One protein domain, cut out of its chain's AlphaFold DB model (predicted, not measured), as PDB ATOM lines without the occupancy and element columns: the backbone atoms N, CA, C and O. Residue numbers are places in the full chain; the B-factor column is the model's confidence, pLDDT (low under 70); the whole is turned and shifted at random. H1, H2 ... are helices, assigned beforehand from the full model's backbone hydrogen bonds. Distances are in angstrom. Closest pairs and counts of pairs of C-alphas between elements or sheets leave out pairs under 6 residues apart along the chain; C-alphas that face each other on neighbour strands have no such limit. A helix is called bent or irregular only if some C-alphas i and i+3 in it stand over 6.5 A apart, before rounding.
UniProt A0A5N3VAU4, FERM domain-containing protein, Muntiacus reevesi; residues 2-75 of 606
ATOM      1  N   GLN A   2       9.610 -18.997 -30.423       50.84
ATOM      2  CA  GLN A   2      10.210 -19.902 -31.436       50.84
ATOM      3  C   GLN A   2      10.194 -21.410 -31.093       50.84
ATOM      4  O   GLN A   2       9.767 -22.212 -31.918       50.84
ATOM      5  N   GLY A   3      10.576 -21.808 -29.871       67.06
ATOM      6  CA  GLY A   3      10.599 -23.225 -29.471       67.06
ATOM      7  C   GLY A   3       9.247 -23.954 -29.560       67.06
ATOM      8  O   GLY A   3       9.223 -25.149 -29.837       67.06
ATOM      9  N   ALA A   4       8.120 -23.249 -29.399       74.88
ATOM     10  CA  ALA A   4       6.786 -23.843 -29.532       74.88
ATOM     11  C   ALA A   4       6.451 -24.191 -30.994       74.88
ATOM     12  O   ALA A   4       5.872 -25.245 -31.253       74.88
ATOM     13  N   TRP A   5       6.875 -23.352 -31.945       78.25
ATOM     14  CA  TRP A   5       6.712 -23.599 -33.380       78.25
ATOM     15  C   TRP A   5       7.526 -24.807 -33.841       78.25
ATOM     16  O   TRP A   5       6.976 -25.699 -34.478       78.25
ATOM     17  N   VAL A   6       8.799 -24.898 -33.436       79.38
ATOM     18  CA  VAL A   6       9.657 -26.065 -33.724       79.38
ATOM     19  C   VAL A   6       9.037 -27.351 -33.165       79.38
ATOM     20  O   VAL A   6       8.973 -28.365 -33.853       79.38
ATOM     21  N   GLN A   7       8.512 -27.302 -31.938       81.06
ATOM     22  CA  GLN A   7       7.824 -28.432 -31.310       81.06
ATOM     23  C   GLN A   7       6.499 -28.809 -31.993       81.06
ATOM     24  O   GLN A   7       6.127 -29.978 -31.968       81.06
ATOM     25  N   SER A   8       5.789 -27.863 -32.617       85.00
ATOM     26  CA  SER A   8       4.615 -28.170 -33.449       85.00
ATOM     27  C   SER A   8       5.028 -28.850 -34.756       85.00
ATOM     28  O   SER A   8       4.519 -29.919 -35.080       85.00
ATOM     29  N   LEU A   9       6.021 -28.283 -35.444       86.38
ATOM     30  CA  LEU A   9       6.530 -28.757 -36.731       86.38
ATOM     31  C   LEU A   9       7.104 -30.182 -36.650       86.38
ATOM     32  O   LEU A   9       6.901 -30.995 -37.548       86.38
ATOM     33  N   ILE A  10       7.767 -30.521 -35.538       85.88
ATOM     34  CA  ILE A  10       8.235 -31.888 -35.258       85.88
ATOM     35  C   ILE A  10       7.062 -32.877 -35.149       85.88
ATOM     36  O   ILE A  10       7.172 -33.996 -35.646       85.88
ATOM     37  N   ARG A  11       5.937 -32.492 -34.529       87.69
ATOM     38  CA  ARG A  11       4.754 -33.368 -34.393       87.69
ATOM     39  C   ARG A  11       4.061 -33.582 -35.734       87.69
ATOM     40  O   ARG A  11       3.668 -34.702 -36.023       87.69
ATOM     41  N   GLU A  12       3.960 -32.528 -36.535       89.19
ATOM     42  CA  GLU A  12       3.359 -32.536 -37.872       89.19
ATOM     43  C   GLU A  12       4.163 -33.401 -38.859       89.19
ATOM     44  O   GLU A  12       3.610 -34.271 -39.527       89.19
ATOM     45  N   LEU A  13       5.495 -33.259 -38.874       90.38
ATOM     46  CA  LEU A  13       6.382 -34.151 -39.629       90.38
ATOM     47  C   LEU A  13       6.255 -35.612 -39.162       90.38
ATOM     48  O   LEU A  13       6.225 -36.528 -39.983       90.38
ATOM     49  N   ARG A  14       6.167 -35.859 -37.848       89.31
ATOM     50  CA  ARG A  14       6.024 -37.227 -37.323       89.31
ATOM     51  C   ARG A  14       4.646 -37.830 -37.577       89.31
ATOM     52  O   ARG A  14       4.597 -39.027 -37.824       89.31
ATOM     53  N   SER A  15       3.561 -37.055 -37.592       90.38
ATOM     54  CA  SER A  15       2.233 -37.582 -37.930       90.38
ATOM     55  C   SER A  15       2.082 -37.896 -39.418       90.38
ATOM     56  O   SER A  15       1.457 -38.896 -39.747       90.38
ATOM     57  N   HIS A  16       2.698 -37.119 -40.319       91.88
ATOM     58  CA  HIS A  16       2.759 -37.483 -41.741       91.88
ATOM     59  C   HIS A  16       3.554 -38.766 -41.976       91.88
ATOM     60  O   HIS A  16       3.116 -39.626 -42.728       91.88
ATOM     61  N   MET A  17       4.689 -38.930 -41.296       90.38
ATOM     62  CA  MET A  17       5.489 -40.156 -41.350       90.38
ATOM     63  C   MET A  17       4.761 -41.366 -40.716       90.38
ATOM     64  O   MET A  17       4.889 -42.481 -41.206       90.38
ATOM     65  N   LEU A  18       3.951 -41.154 -39.673       90.69
ATOM     66  CA  LEU A  18       3.128 -42.202 -39.058       90.69
ATOM     67  C   LEU A  18       1.987 -42.651 -39.987       90.69
ATOM     68  O   LEU A  18       1.842 -43.844 -40.233       90.69
ATOM     69  N   HIS A  19       1.268 -41.697 -40.590       92.06
ATOM     70  CA  HIS A  19       0.256 -41.948 -41.631       92.06
ATOM     71  C   HIS A  19       0.861 -42.634 -42.857       92.06
ATOM     72  O   HIS A  19       0.272 -43.521 -43.472       92.06
ATOM     73  N   ALA A  20       2.081 -42.235 -43.216       90.25
ATOM     74  CA  ALA A  20       2.856 -42.869 -44.264       90.25
ATOM     75  C   ALA A  20       3.158 -44.345 -43.948       90.25
ATOM     76  O   ALA A  20       3.077 -45.163 -44.860       90.25
ATOM     77  N   GLU A  21       3.497 -44.706 -42.711       88.62
ATOM     78  CA  GLU A  21       3.842 -46.088 -42.343       88.62
ATOM     79  C   GLU A  21       2.617 -46.977 -42.055       88.62
ATOM     80  O   GLU A  21       2.656 -48.161 -42.393       88.62
ATOM     81  N   LEU A  22       1.541 -46.433 -41.472       89.62
ATOM     82  CA  LEU A  22       0.392 -47.207 -40.975       89.62
ATOM     83  C   LEU A  22      -0.897 -47.083 -41.811       89.62
ATOM     84  O   LEU A  22      -1.748 -47.968 -41.726       89.62
ATOM     85  N   GLY A  23      -1.050 -46.034 -42.623       88.25
ATOM     86  CA  GLY A  23      -2.348 -45.652 -43.193       88.25
ATOM     87  C   GLY A  23      -3.163 -44.817 -42.202       88.25
ATOM     88  O   GLY A  23      -2.586 -44.035 -41.457       88.25
ATOM     89  N   ASP A  24      -4.490 -44.967 -42.201       90.75
ATOM     90  CA  ASP A  24      -5.377 -44.212 -41.306       90.75
ATOM     91  C   ASP A  24      -5.194 -44.577 -39.818       90.75
ATOM     92  O   ASP A  24      -4.919 -45.725 -39.464       90.75
ATOM     93  N   PHE A  25      -5.410 -43.589 -38.942       90.31
ATOM     94  CA  PHE A  25      -5.254 -43.700 -37.487       90.31
ATOM     95  C   PHE A  25      -5.999 -44.895 -36.863       90.31
ATOM     96  O   PHE A  25      -7.222 -45.013 -36.987       90.31
ATOM     97  N   HIS A  26      -5.287 -45.704 -36.070       91.00
ATOM     98  CA  HIS A  26      -5.891 -46.751 -35.244       91.00
ATOM     99  C   HIS A  26      -5.186 -46.864 -33.886       91.00
ATOM    100  O   HIS A  26      -4.046 -47.313 -33.805       91.00
ATOM    101  N   GLU A  27      -5.881 -46.495 -32.804       88.31
ATOM    102  CA  GLU A  27      -5.282 -46.195 -31.491       88.31
ATOM    103  C   GLU A  27      -4.367 -47.295 -30.918       88.31
ATOM    104  O   GLU A  27      -3.301 -46.979 -30.383       88.31
ATOM    105  N   GLU A  28      -4.730 -48.575 -31.054       89.62
ATOM    106  CA  GLU A  28      -3.889 -49.688 -30.590       89.62
ATOM    107  C   GLU A  28      -2.625 -49.871 -31.446       89.62
ATOM    108  O   GLU A  28      -1.536 -50.087 -30.908       89.62
ATOM    109  N   THR A  29      -2.751 -49.752 -32.771       89.12
ATOM    110  CA  THR A  29      -1.639 -49.883 -33.725       89.12
ATOM    111  C   THR A  29      -0.674 -48.711 -33.581       89.12
ATOM    112  O   THR A  29       0.527 -48.930 -33.433       89.12
ATOM    113  N   ASP A  30      -1.201 -47.485 -33.546       89.12
ATOM    114  CA  ASP A  30      -0.464 -46.240 -33.331       89.12
ATOM    115  C   ASP A  30       0.400 -46.295 -32.066       89.12
ATOM    116  O   ASP A  30       1.618 -46.116 -32.137       89.12
ATOM    117  N   ARG A  31      -0.208 -46.581 -30.902       88.31
ATOM    118  CA  ARG A  31       0.528 -46.644 -29.628       88.31
ATOM    119  C   ARG A  31       1.561 -47.757 -29.620       88.31
ATOM    120  O   ARG A  31       2.690 -47.542 -29.187       88.31
ATOM    121  N   LYS A  32       1.206 -48.943 -30.120       90.00
ATOM    122  CA  LYS A  32       2.136 -50.074 -30.216       90.00
ATOM    123  C   LYS A  32       3.338 -49.736 -31.098       90.00
ATOM    124  O   LYS A  32       4.465 -50.050 -30.722       90.00
ATOM    125  N   HIS A  33       3.118 -49.061 -32.225       89.00
ATOM    126  CA  HIS A  33       4.182 -48.651 -33.144       89.00
ATOM    127  C   HIS A  33       5.071 -47.558 -32.546       89.00
ATOM    128  O   HIS A  33       6.292 -47.668 -32.597       89.00
ATOM    129  N   LEU A  34       4.484 -46.549 -31.893       88.38
ATOM    130  CA  LEU A  34       5.225 -45.483 -31.205       88.38
ATOM    131  C   LEU A  34       5.975 -45.978 -29.952       88.38
ATOM    132  O   LEU A  34       7.014 -45.411 -29.614       88.38
ATOM    133  N   ALA A  35       5.517 -47.052 -29.304       87.19
ATOM    134  CA  ALA A  35       6.248 -47.726 -28.228       87.19
ATOM    135  C   ALA A  35       7.401 -48.615 -28.744       87.19
ATOM    136  O   ALA A  35       8.388 -48.816 -28.036       87.19
ATOM    137  N   GLN A  36       7.290 -49.157 -29.963       88.00
ATOM    138  CA  GLN A  36       8.295 -50.045 -30.567       88.00
ATOM    139  C   GLN A  36       9.351 -49.298 -31.401       88.00
ATOM    140  O   GLN A  36      10.509 -49.719 -31.444       88.00
ATOM    141  N   THR A  37       8.984 -48.177 -32.023       85.50
ATOM    142  CA  THR A  37       9.813 -47.451 -32.995       85.50
ATOM    143  C   THR A  37      10.157 -46.053 -32.481       85.50
ATOM    144  O   THR A  37       9.321 -45.150 -32.474       85.50
ATOM    145  N   ARG A  38      11.410 -45.833 -32.052       83.12
ATOM    146  CA  ARG A  38      11.850 -44.547 -31.477       83.12
ATOM    147  C   ARG A  38      12.406 -43.594 -32.539       83.12
ATOM    148  O   ARG A  38      13.555 -43.712 -32.956       83.12
ATOM    149  N   TYR A  39      11.616 -42.593 -32.907       78.75
ATOM    150  CA  TYR A  39      11.965 -41.565 -33.889       78.75
ATOM    151  C   TYR A  39      12.509 -40.263 -33.278       78.75
ATOM    152  O   TYR A  39      13.037 -39.416 -34.006       78.75
ATOM    153  N   LEU A  40      12.327 -40.041 -31.973       81.94
ATOM    154  CA  LEU A  40      12.757 -38.830 -31.264       81.94
ATOM    155  C   LEU A  40      13.408 -39.165 -29.908       81.94
ATOM    156  O   LEU A  40      13.028 -40.150 -29.268       81.94
ATOM    157  N   PRO A  41      14.345 -38.332 -29.410       81.19
ATOM    158  CA  PRO A  41      14.852 -38.455 -28.042       81.19
ATOM    159  C   PRO A  41      13.728 -38.323 -27.003       81.19
ATOM    160  O   PRO A  41      13.573 -39.203 -26.164       81.19
ATOM    161  N   ASN A  42      12.892 -37.289 -27.128       81.31
ATOM    162  CA  ASN A  42      11.755 -36.986 -26.253       81.31
ATOM    163  C   ASN A  42      10.428 -37.434 -26.895       81.31
ATOM    164  O   ASN A  42       9.538 -36.617 -27.120       81.31
ATOM    165  N   GLN A  43      10.324 -38.700 -27.304       83.69
ATOM    166  CA  GLN A  43       9.126 -39.201 -27.989       83.69
ATOM    167  C   GLN A  43       7.903 -39.228 -27.062       83.69
ATOM    168  O   GLN A  43       6.831 -38.763 -27.438       83.69
ATOM    169  N   ASP A  44       8.109 -39.703 -25.841       84.56
ATOM    170  CA  ASP A  44       7.088 -39.984 -24.832       84.56
ATOM    171  C   ASP A  44       6.307 -38.701 -24.448       84.56
ATOM    172  O   ASP A  44       5.078 -38.677 -24.447       84.56
ATOM    173  N   ASP A  45       7.014 -37.570 -24.288       84.06
ATOM    174  CA  ASP A  45       6.449 -36.221 -24.067       84.06
ATOM    175  C   ASP A  45       5.530 -35.727 -25.211       84.06
ATOM    176  O   ASP A  45       4.797 -34.733 -25.078       84.06
ATOM    177  N   LEU A  46       5.625 -36.354 -26.386       84.44
ATOM    178  CA  LEU A  46       5.033 -35.908 -27.646       84.44
ATOM    179  C   LEU A  46       4.019 -36.905 -28.221       84.44
ATOM    180  O   LEU A  46       3.211 -36.476 -29.042       84.44
ATOM    181  N   GLU A  47       4.005 -38.164 -27.778       87.50
ATOM    182  CA  GLU A  47       3.212 -39.268 -28.345       87.50
ATOM    183  C   GLU A  47       1.733 -38.899 -28.536       87.50
ATOM    184  O   GLU A  47       1.254 -38.826 -29.668       87.50
ATOM    185  N   SER A  48       1.028 -38.530 -27.459       87.69
ATOM    186  CA  SER A  48      -0.398 -38.158 -27.516       87.69
ATOM    187  C   SER A  48      -0.672 -36.954 -28.428       87.69
ATOM    188  O   SER A  48      -1.790 -36.766 -28.904       87.69
ATOM    189  N   LYS A  49       0.345 -36.121 -28.682       89.44
ATOM    190  CA  LYS A  49       0.254 -34.958 -29.573       89.44
ATOM    191  C   LYS A  49       0.498 -35.367 -31.029       89.44
ATOM    192  O   LYS A  49      -0.183 -34.843 -31.901       89.44
ATOM    193  N   ILE A  50       1.417 -36.302 -31.291       89.25
ATOM    194  CA  ILE A  50       1.639 -36.911 -32.615       89.25
ATOM    195  C   ILE A  50       0.367 -37.651 -33.054       89.25
ATOM    196  O   ILE A  50      -0.142 -37.370 -34.136       89.25
ATOM    197  N   VAL A  51      -0.209 -38.475 -32.172       90.25
ATOM    198  CA  VAL A  51      -1.509 -39.147 -32.362       90.25
ATOM    199  C   VAL A  51      -2.622 -38.144 -32.697       90.25
ATOM    200  O   VAL A  51      -3.320 -38.302 -33.694       90.25
ATOM    201  N   HIS A  52      -2.746 -37.050 -31.937       90.44
ATOM    202  CA  HIS A  52      -3.748 -36.012 -32.212       90.44
ATOM    203  C   HIS A  52      -3.550 -35.279 -33.558       90.44
ATOM    204  O   HIS A  52      -4.507 -34.738 -34.114       90.44
ATOM    205  N   PHE A  53      -2.329 -35.232 -34.102       88.88
ATOM    206  CA  PHE A  53      -2.112 -34.761 -35.472       88.88
ATOM    207  C   PHE A  53      -2.388 -35.853 -36.515       88.88
ATOM    208  O   PHE A  53      -2.893 -35.523 -37.582       88.88
ATOM    209  N   HIS A  54      -2.111 -37.128 -36.222       90.94
ATOM    210  CA  HIS A  54      -2.388 -38.249 -37.129       90.94
ATOM    211  C   HIS A  54      -3.894 -38.405 -37.399       90.94
ATOM    212  O   HIS A  54      -4.308 -38.499 -38.549       90.94
ATOM    213  N   GLN A  55      -4.724 -38.248 -36.363       91.25
ATOM    214  CA  GLN A  55      -6.195 -38.201 -36.444       91.25
ATOM    215  C   GLN A  55      -6.776 -37.152 -37.420       91.25
ATOM    216  O   GLN A  55      -7.973 -37.173 -37.693       91.25
ATOM    217  N   LYS A  56      -5.965 -36.209 -37.922       89.69
ATOM    218  CA  LYS A  56      -6.375 -35.150 -38.867       89.69
ATOM    219  C   LYS A  56      -5.987 -35.448 -40.316       89.69
ATOM    220  O   LYS A  56      -6.285 -34.644 -41.197       89.69
ATOM    221  N   HIS A  57      -5.306 -36.567 -40.555       89.12
ATOM    222  CA  HIS A  57      -4.832 -36.981 -41.875       89.12
ATOM    223  C   HIS A  57      -5.706 -38.071 -42.514       89.12
ATOM    224  O   HIS A  57      -5.479 -38.404 -43.674       89.12
ATOM    225  N   THR A  58      -6.706 -38.587 -41.791       90.56
ATOM    226  CA  THR A  58      -7.620 -39.660 -42.214       90.56
ATOM    227  C   THR A  58      -8.162 -39.470 -43.635       90.56
ATOM    228  O   THR A  58      -8.625 -38.385 -43.990       90.56
ATOM    229  N   GLY A  59      -8.129 -40.532 -44.440       89.00
ATOM    230  CA  GLY A  59      -8.563 -40.548 -45.838       89.00
ATOM    231  C   GLY A  59      -7.494 -40.114 -46.848       89.00
ATOM    232  O   GLY A  59      -7.736 -40.200 -48.050       89.00
ATOM    233  N   ARG A  60      -6.308 -39.675 -46.401       90.25
ATOM    234  CA  ARG A  60      -5.155 -39.417 -47.284       90.25
ATOM    235  C   ARG A  60      -4.455 -40.715 -47.659       90.25
ATOM    236  O   ARG A  60      -4.291 -41.609 -46.829       90.25
ATOM    237  N   SER A  61      -3.936 -40.800 -48.877       90.44
ATOM    238  CA  SER A  61      -3.028 -41.885 -49.235       90.44
ATOM    239  C   SER A  61      -1.669 -41.732 -48.524       90.44
ATOM    240  O   SER A  61      -1.210 -40.613 -48.258       90.44
ATOM    241  N   PRO A  62      -0.947 -42.839 -48.271       90.50
ATOM    242  CA  PRO A  62       0.426 -42.773 -47.769       90.50
ATOM    243  C   PRO A  62       1.373 -41.991 -48.700       90.50
ATOM    244  O   PRO A  62       2.312 -41.354 -48.230       90.50
ATOM    245  N   ALA A  63       1.097 -41.997 -50.008       89.31
ATOM    246  CA  ALA A  63       1.856 -41.260 -51.015       89.31
ATOM    247  C   ALA A  63       1.694 -39.734 -50.880       89.31
ATOM    248  O   ALA A  63       2.679 -39.005 -50.968       89.31
ATOM    249  N   GLU A  64       0.487 -39.237 -50.601       90.94
ATOM    250  CA  GLU A  64       0.261 -37.813 -50.312       90.94
ATOM    251  C   GLU A  64       0.928 -37.390 -49.000       90.94
ATOM    252  O   GLU A  64       1.514 -36.311 -48.928       90.94
ATOM    253  N   SER A  65       0.919 -38.253 -47.979       92.50
ATOM    254  CA  SER A  65       1.650 -37.989 -46.734       92.50
ATOM    255  C   SER A  65       3.175 -37.961 -46.924       92.50
ATOM    256  O   SER A  65       3.821 -37.124 -46.296       92.50
ATOM    257  N   ASP A  66       3.754 -38.758 -47.833       90.94
ATOM    258  CA  ASP A  66       5.170 -38.626 -48.227       90.94
ATOM    259  C   ASP A  66       5.447 -37.279 -48.927       90.94
ATOM    260  O   ASP A  66       6.445 -36.620 -48.625       90.94
ATOM    261  N   ILE A  67       4.569 -36.844 -49.844       90.56
ATOM    262  CA  ILE A  67       4.699 -35.542 -50.525       90.56
ATOM    263  C   ILE A  67       4.658 -34.410 -49.494       90.56
ATOM    264  O   ILE A  67       5.555 -33.569 -49.486       90.56
ATOM    265  N   LEU A  68       3.668 -34.406 -48.596       91.94
ATOM    266  CA  LEU A  68       3.514 -33.385 -47.556       91.94
ATOM    267  C   LEU A  68       4.694 -33.388 -46.574       91.94
ATOM    268  O   LEU A  68       5.216 -32.321 -46.244       91.94
ATOM    269  N   LEU A  69       5.192 -34.566 -46.178       92.19
ATOM    270  CA  LEU A  69       6.408 -34.709 -45.374       92.19
ATOM    271  C   LEU A  69       7.609 -34.027 -46.051       92.19
ATOM    272  O   LEU A  69       8.320 -33.252 -45.407       92.19
ATOM    273  N   LEU A  70       7.817 -34.268 -47.350       91.75
ATOM    274  CA  LEU A  70       8.892 -33.655 -48.136       91.75
ATOM    275  C   LEU A  70       8.678 -32.147 -48.348       91.75
ATOM    276  O   LEU A  70       9.638 -31.377 -48.271       91.75
ATOM    277  N   ASP A  71       7.438 -31.708 -48.562       91.56
ATOM    278  CA  ASP A  71       7.067 -30.303 -48.749       91.56
ATOM    279  C   ASP A  71       7.216 -29.467 -47.477       91.56
ATOM    280  O   ASP A  71       7.472 -28.264 -47.561       91.56
ATOM    281  N   ILE A  72       7.056 -30.072 -46.302       91.56
ATOM    282  CA  ILE A  72       7.367 -29.446 -45.016       91.56
ATOM    283  C   ILE A  72       8.882 -29.504 -44.777       91.56
ATOM    284  O   ILE A  72       9.499 -28.476 -44.494       91.56
ATOM    285  N   ALA A  73       9.510 -30.672 -44.956       90.88
ATOM    286  CA  ALA A  73      10.933 -30.864 -44.693       90.88
ATOM    287  C   ALA A  73      11.824 -29.934 -45.533       90.88
ATOM    288  O   ALA A  73      12.726 -29.309 -44.980       90.88
ATOM    289  N   ARG A  74      11.542 -29.752 -46.833       90.44
ATOM    290  CA  ARG A  74      12.337 -28.886 -47.731       90.44
ATOM    291  C   ARG A  74      12.308 -27.392 -47.387       90.44
ATOM    292  O   ARG A  74      13.064 -26.630 -47.983       90.44
ATOM    293  N   LYS A  75      11.429 -26.967 -46.471       89.88
ATOM    294  CA  LYS A  75      11.333 -25.584 -45.970       89.88
ATOM    295  C   LYS A  75      12.223 -25.338 -44.741       89.88
ATOM    296  O   LYS A  75      12.343 -24.197 -44.305       89.88
TER     297      LYS A  75
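Overview. This is residues 2 to 75 of the 606 residues of the protein "FERM domain-containing protein" of Muntiacus reevesi (UniProt A0A5N3VAU4). One long helix, H1, forms the backbone of a small helical domain: H4 folds back alongside its second half on one side, and the short H3 crosses it on the opposite side. H2 lies crosswise near the last residues of H1, on the side away from H4, and the first turns of H1 reach out past the zone where the other helices meet it. The printed part has 74 residues with four named helices, in the order H1, H2, H3, H4 along the chain, and no named strand; the class is all helix, with the helices mostly crossed. The whole is compact, with a radius of gyration of the C-alphas of 11.6 A, and the C-alphas span 32 by 26 by 18 A.

Along the chain. H1, residues 2 to 22, is the longest helix, 30.5 A from C-alpha 2 at (10.210, -19.902, -31.436) to C-alpha 22 at (0.392, -47.207, -40.975). H4, residues 62 to 73, measures 16.2 A and ends with C-alpha 73 at (10.933, -30.864, -44.693). H3, residues 47 to 54, measures 10.5 A, and H2, residues 27 to 36, measures 14.1 A. No helix is bent or irregular.

Arrangement. H1 is the hub, touching the three other helices. With residues 13 to 21 alone it touches H4, at a shallow tilt of 22 degrees, opposite ways; the closest C-alphas are those of Ala 20 and Pro 62, 4.3 A apart. With residues 11 to 19 alone it touches H3, the same way at a steep tilt of 68 degrees, only just short of about perpendicular; the closest C-alphas, those of Ser 15 and His 54, are 4.7 A apart. With residues 18 to 22 alone H1 only just touches H2, with 3 pairs of C-alphas within 8 A; the closest are those of Leu 22 and Asp 30, 7.8 A apart, and the lines stand about perpendicular at 73 degrees. H2 and H3 also only just touch, with 3 such pairs, at a steep tilt of 53 degrees, opposite ways; the C-alphas of Leu 34 and Glu 47 are the closest, at 7.1 A. H4 is apart from H2 and from H3. In H2, H3 and H4 every O i to N i+4 pair is within hydrogen-bond range, and in H1 16 of 17 are.

Size, cuts and confidence. The two C-alphas farthest apart are those of Gln 2 and Glu 28, at 33.0 A. The printed part runs from residue 2 to residue 75 with no cut. The link from H1 to H2 is tight, with 4 residues; those from H2 to H3, with 10, and from H3 to H4, with 7, are short. The mean pLDDT of the printed part is 87.4, and residues 2 to 3 are under 70.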